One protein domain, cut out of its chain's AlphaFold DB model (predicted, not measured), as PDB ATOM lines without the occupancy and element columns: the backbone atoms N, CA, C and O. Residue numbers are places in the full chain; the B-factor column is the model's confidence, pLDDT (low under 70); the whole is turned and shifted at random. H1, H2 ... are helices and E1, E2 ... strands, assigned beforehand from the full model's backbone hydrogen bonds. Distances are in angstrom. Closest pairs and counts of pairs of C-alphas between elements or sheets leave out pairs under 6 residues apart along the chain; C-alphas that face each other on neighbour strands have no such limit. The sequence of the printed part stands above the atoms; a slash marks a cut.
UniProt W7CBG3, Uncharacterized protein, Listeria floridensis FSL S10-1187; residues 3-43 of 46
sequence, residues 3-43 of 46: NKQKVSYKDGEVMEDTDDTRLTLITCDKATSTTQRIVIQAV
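Overview. This is residues 3 to 43 of the 46 residues of an uncharacterized protein of Listeria floridensis FSL S10-1187 (UniProt W7CBG3). This is a small, twisted wall of three antiparallel strands, with E3 between E1 and E2, and the short helix H1 only grazes it. The loops at residues 16 to 22 and 29 to 35 reach out at opposite ends and make the length. The printed part has 41 residues, with E1, H1, E2 and E3 along the chain, and is mostly strand. It is only just compact, close to loose, with a radius of gyration of the C-alphas of 10.7 A, and only just a rod, spanning 34 by 17 by 10 A.

Along the chain. Start with E3, residues 36 to 42, 19.7 A long, from C-alpha 36 at (-19.531, -27.660, -39.065). E1, residues 3 to 8, begins at (-33.763, -33.815, -33.221) and is 16.2 A long. E2, residues 23 to 28, is 17.1 A long and ends at (-19.509, -25.588, -33.147). H1 is residues 12 to 15, 5.7 A long.

Arrangement. Look first at inner strand E3. Edge strand E1 is antiparallel to it at 155 degrees, with N 5 and O 39 at 2.9 A. Edge strand E2 is antiparallel at 161 degrees, with N 25 and O 40 at 2.8 A; E2 and E3 form a hairpin. The sheet is only just strongly twisted, its C-alphas up to 4.5 A off its best plane. E1, H1 and E2 form a split strand-helix-strand unit, two strands running the same way with E3 between them, and its crossover is right-handed. H1 is on the sheet but only grazes it with residues 13 to 15; the closest C-alphas of H1 and E3, Val 14 and Val 39, are 7.7 A apart. H1 is too short for an O i to N i+4 pair.

Size, cuts and confidence. The two farthest C-alphas, Asp 19 and Thr 32, are 34.5 A apart. The printed part has no cut and no long link. No printed residue is under pLDDT 70.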
ATOM      1  N   ASN A   3     -34.595 -33.428 -32.083       89.94
ATOM      2  CA  ASN A   3     -33.763 -33.815 -33.221       89.94
ATOM      3  C   ASN A   3     -32.354 -33.227 -33.051       89.94
ATOM      4  O   ASN A   3     -32.209 -32.079 -32.630       89.94
ATOM      5  N   LYS A   4     -31.320 -34.012 -33.361       92.88
ATOM      6  CA  LYS A   4     -29.917 -33.590 -33.345       92.88
ATOM      7  C   LYS A   4     -29.297 -33.895 -34.698       92.88
ATOM      8  O   LYS A   4     -29.268 -35.047 -35.120       92.88
ATOM      9  N   GLN A   5     -28.710 -32.880 -35.309       93.88
ATOM     10  CA  GLN A   5     -28.051 -32.995 -36.602       93.88
ATOM     11  C   GLN A   5     -26.736 -32.222 -36.631       93.88
ATOM     12  O   GLN A   5     -26.462 -31.375 -35.774       93.88
ATOM     13  N   LYS A   6     -25.896 -32.556 -37.610       94.62
ATOM     14  CA  LYS A   6     -24.645 -31.860 -37.889       94.62
ATOM     15  C   LYS A   6     -24.739 -31.263 -39.286       94.62
ATOM     16  O   LYS A   6     -24.972 -32.005 -40.233       94.62
ATOM     17  N   VAL A   7     -24.556 -29.954 -39.387       94.62
ATOM     18  CA  VAL A   7     -24.740 -29.198 -40.632       94.62
ATOM     19  C   VAL A   7     -23.520 -28.340 -40.937       94.62
ATOM     20  O   VAL A   7     -22.683 -28.078 -40.065       94.62
ATOM     21  N   SER A   8     -23.416 -27.880 -42.179       94.69
ATOM     22  CA  SER A   8     -22.452 -26.846 -42.556       94.69
ATOM     23  C   SER A   8     -22.849 -25.504 -41.942       94.69
ATOM     24  O   SER A   8     -24.025 -25.183 -41.861       94.69
ATOM     25  N   TYR A   9     -21.883 -24.658 -41.577       88.50
ATOM     26  CA  TYR A   9     -22.182 -23.299 -41.093       88.50
ATOM     27  C   TYR A   9     -22.890 -22.412 -42.134       88.50
ATOM     28  O   TYR A   9     -23.424 -21.368 -41.775       88.50
ATOM     29  N   LYS A  10     -22.831 -22.792 -43.418       89.44
ATOM     30  CA  LYS A  10     -23.501 -22.092 -44.526       89.44
ATOM     31  C   LYS A  10     -24.966 -22.489 -44.689       89.44
ATOM     32  O   LYS A  10     -25.654 -21.902 -45.513       89.44
ATOM     33  N   ASP A  11     -25.398 -23.512 -43.967       84.38
ATOM     34  CA  ASP A  11     -26.737 -24.059 -44.081       84.38
ATOM     35  C   ASP A  11     -27.702 -23.234 -43.221       84.38
ATOM     36  O   ASP A  11     -27.850 -23.473 -42.023       84.38
ATOM     37  N   GLY A  12     -28.252 -22.171 -43.817       74.75
ATOM     38  CA  GLY A  12     -29.125 -21.202 -43.145       74.75
ATOM     39  C   GLY A  12     -30.540 -21.714 -42.871       74.75
ATOM     40  O   GLY A  12     -31.223 -21.151 -42.018       74.75
ATOM     41  N   GLU A  13     -30.946 -22.809 -43.522       76.38
ATOM     42  CA  GLU A  13     -32.288 -23.405 -43.429       76.38
ATOM     43  C   GLU A  13     -32.646 -23.796 -41.980       76.38
ATOM     44  O   GLU A  13     -33.794 -23.732 -41.547       76.38
ATOM     45  N   VAL A  14     -31.639 -24.107 -41.154       81.56
ATOM     46  CA  VAL A  14     -31.828 -24.449 -39.731       81.56
ATOM     47  C   VAL A  14     -32.319 -23.285 -38.857       81.56
ATOM     48  O   VAL A  14     -32.718 -23.522 -37.712       81.56
ATOM     49  N   MET A  15     -32.264 -22.050 -39.364       80.50
ATOM     50  CA  MET A  15     -32.732 -20.829 -38.695       80.50
ATOM     51  C   MET A  15     -34.042 -20.282 -39.273       80.50
ATOM     52  O   MET A  15     -34.526 -19.272 -38.770       80.50
ATOM     53  N   GLU A  16     -34.606 -20.908 -40.306       86.25
ATOM     54  CA  GLU A  16     -35.860 -20.444 -40.898       86.25
ATOM     55  C   GLU A  16     -37.030 -20.585 -39.916       86.25
ATOM     56  O   GLU A  16     -37.071 -21.507 -39.086       86.25
ATOM     57  N   ASP A  17     -37.977 -19.651 -40.007       84.06
ATOM     58  CA  ASP A  17     -39.226 -19.719 -39.255       84.06
ATOM     59  C   ASP A  17     -40.028 -20.942 -39.704       84.06
ATOM     60  O   ASP A  17     -40.138 -21.244 -40.893       84.06
ATOM     61  N   THR A  18     -40.597 -21.654 -38.736       85.38
ATOM     62  CA  THR A  18     -41.489 -22.786 -38.985       85.38
ATOM     63  C   THR A  18     -42.788 -22.622 -38.215       85.38
ATOM     64  O   THR A  18     -42.859 -21.880 -37.238       85.38
ATOM     65  N   ASP A  19     -43.827 -23.335 -38.652       86.69
ATOM     66  CA  ASP A  19     -45.159 -23.267 -38.041       86.69
ATOM     67  C   ASP A  19     -45.203 -23.840 -36.608       86.69
ATOM     68  O   ASP A  19     -46.161 -23.614 -35.864       86.69
ATOM     69  N   ASP A  20     -44.186 -24.606 -36.201       85.12
ATOM     70  CA  ASP A  20     -44.083 -25.200 -34.874       85.12
ATOM     71  C   ASP A  20     -43.256 -24.349 -33.901       85.12
ATOM     72  O   ASP A  20     -42.164 -23.868 -34.199       85.12
ATOM     73  N   THR A  21     -43.741 -24.221 -32.661       90.12
ATOM     74  CA  THR A  21     -42.924 -23.666 -31.576       90.12
ATOM     75  C   THR A  21     -41.764 -24.615 -31.297       90.12
ATOM     76  O   THR A  21     -41.982 -25.746 -30.866       90.12
ATOM     77  N   ARG A  22     -40.527 -24.158 -31.489       89.88
ATOM     78  CA  ARG A  22     -39.322 -24.960 -31.247       89.88
ATOM     79  C   ARG A  22     -38.206 -24.140 -30.612       89.88
ATOM     80  O   ARG A  22     -38.080 -22.945 -30.850       89.88
ATOM     81  N   LEU A  23     -37.376 -24.804 -29.812       90.75
ATOM     82  CA  LEU A  23     -36.104 -24.282 -29.317       90.75
ATOM     83  C   LEU A  23     -34.970 -24.862 -30.162       90.75
ATOM     84  O   LEU A  23     -34.807 -26.081 -30.206       90.75
ATOM     85  N   THR A  24     -34.158 -23.998 -30.764       92.19
ATOM     86  CA  THR A  24     -32.984 -24.400 -31.549       92.19
ATOM     87  C   THR A  24     -31.703 -23.990 -30.823       92.19
ATOM     88  O   THR A  24     -31.462 -22.809 -30.589       92.19
ATOM     89  N   LEU A  25     -30.861 -24.964 -30.477       94.06
ATOM     90  CA  LEU A  25     -29.512 -24.755 -29.949       94.06
ATOM     91  C   LEU A  25     -28.493 -25.025 -31.052       94.06
ATOM     92  O   LEU A  25     -28.528 -26.083 -31.682       94.06
ATOM     93  N   ILE A  26     -27.564 -24.093 -31.252       93.75
ATOM     94  CA  ILE A  26     -26.539 -24.178 -32.294       93.75
ATOM     95  C   ILE A  26     -25.172 -23.956 -31.656       93.75
ATOM     96  O   ILE A  26     -24.964 -22.982 -30.936       93.75
ATOM     97  N   THR A  27     -24.228 -24.853 -31.931       95.06
ATOM     98  CA  THR A  27     -22.837 -24.723 -31.477       95.06
ATOM     99  C   THR A  27     -21.857 -25.282 -32.507       95.06
ATOM    100  O   THR A  27     -22.244 -26.006 -33.426       95.06
ATOM    101  N   CYS A  28     -20.575 -24.948 -32.381       96.06
ATOM    102  CA  CYS A  28     -19.509 -25.588 -33.147       96.06
ATOM    103  C   CYS A  28     -19.418 -27.080 -32.797       96.06
ATOM    104  O   CYS A  28     -19.622 -27.476 -31.652       96.06
ATOM    105  N   ASP A  29     -19.081 -27.928 -33.771       96.50
ATOM    106  CA  ASP A  29     -18.883 -29.362 -33.506       96.50
ATOM    107  C   ASP A  29     -17.567 -29.673 -32.775       96.50
ATOM    108  O   ASP A  29     -17.380 -30.786 -32.284       96.50
ATOM    109  N   LYS A  30     -16.650 -28.702 -32.730       96.56
ATOM    110  CA  LYS A  30     -15.326 -28.782 -32.107       96.56
ATOM    111  C   LYS A  30     -14.999 -27.456 -31.424       96.56
ATOM    112  O   LYS A  30     -15.523 -26.413 -31.803       96.56
ATOM    113  N   ALA A  31     -14.087 -27.504 -30.453       95.19
ATOM    114  CA  ALA A  31     -13.564 -26.310 -29.782       95.19
ATOM    115  C   ALA A  31     -12.584 -25.501 -30.658       95.19
ATOM    116  O   ALA A  31     -12.315 -24.338 -30.375       95.19
ATOM    117  N   THR A  32     -12.041 -26.110 -31.717       96.25
ATOM    118  CA  THR A  32     -11.185 -25.449 -32.709       96.25
ATOM    119  C   THR A  32     -11.998 -24.929 -33.897       96.25
ATOM    120  O   THR A  32     -13.176 -25.255 -34.052       96.25
ATOM    121  N   SER A  33     -11.364 -24.122 -34.758       95.31
ATOM    122  CA  SER A  33     -12.002 -23.614 -35.979       95.31
ATOM    123  C   SER A  33     -12.576 -24.753 -36.828       95.31
ATOM    124  O   SER A  33     -11.901 -25.746 -37.110       95.31
ATOM    125  N   THR A  34     -13.842 -24.610 -37.217       96.25
ATOM    126  CA  THR A  34     -14.601 -25.645 -37.917       96.25
ATOM    127  C   THR A  34     -15.693 -25.041 -38.792       96.25
ATOM    128  O   THR A  34     -16.320 -24.030 -38.454       96.25
ATOM    129  N   THR A  35     -15.950 -25.700 -39.919       96.12
ATOM    130  CA  THR A  35     -17.029 -25.371 -40.857       96.12
ATOM    131  C   THR A  35     -18.337 -26.089 -40.527       96.12
ATOM    132  O   THR A  35     -19.307 -25.969 -41.268       96.12
ATOM    133  N   GLN A  36     -18.379 -26.848 -39.435       96.19
ATOM    134  CA  GLN A  36     -19.531 -27.660 -39.065       96.19
ATOM    135  C   GLN A  36     -20.175 -27.144 -37.776       96.19
ATOM    136  O   GLN A  36     -19.517 -26.549 -36.915       96.19
ATOM    137  N   ARG A  37     -21.480 -27.358 -37.646       95.75
ATOM    138  CA  ARG A  37     -22.283 -26.982 -36.482       95.75
ATOM    139  C   ARG A  37     -23.102 -28.172 -36.019       95.75
ATOM    140  O   ARG A  37     -23.576 -28.956 -36.835       95.75
ATOM    141  N   ILE A  38     -23.258 -28.304 -34.709       95.69
ATOM    142  CA  ILE A  38     -24.248 -29.192 -34.106       95.69
ATOM    143  C   ILE A  38     -25.502 -28.358 -33.885       95.69
ATOM    144  O   ILE A  38     -25.435 -27.306 -33.248       95.69
ATOM    145  N   VAL A  39     -26.626 -28.848 -34.392       94.88
ATOM    146  CA  VAL A  39     -27.945 -28.239 -34.227       94.88
ATOM    147  C   VAL A  39     -28.820 -29.205 -33.445       94.88
ATOM    148  O   VAL A  39     -28.920 -30.384 -33.794       94.88
ATOM    149  N   ILE A  40     -29.433 -28.715 -32.372       94.44
ATOM    150  CA  ILE A  40     -30.394 -29.459 -31.556       94.44
ATOM    151  C   ILE A  40     -31.706 -28.688 -31.573       94.44
ATOM    152  O   ILE A  40     -31.752 -27.550 -31.120       94.44
ATOM    153  N   GLN A  41     -32.764 -29.314 -32.073       92.94
ATOM    154  CA  GLN A  41     -34.106 -28.743 -32.128       92.94
ATOM    155  C   GLN A  41     -35.013 -29.498 -31.165       92.94
ATOM    156  O   GLN A  41     -35.149 -30.719 -31.259       92.94
ATOM    157  N   ALA A  42     -35.626 -28.779 -30.231       91.94
ATOM    158  CA  ALA A  42     -36.570 -29.317 -29.265       91.94
ATOM    159  C   ALA A  42     -37.948 -28.689 -29.478       91.94
ATOM    160  O   ALA A  42     -38.126 -27.487 -29.299       91.94
ATOM    161  N   VAL A  43     -38.931 -29.520 -29.818       89.44
ATOM    162  CA  VAL A  43     -40.340 -29.112 -29.904       89.44
ATOM    163  C   VAL A  43     -41.010 -29.401 -28.555       89.44
ATOM    164  O   VAL A  43     -40.986 -30.576 -28.141       89.44
TER     165      VAL A  43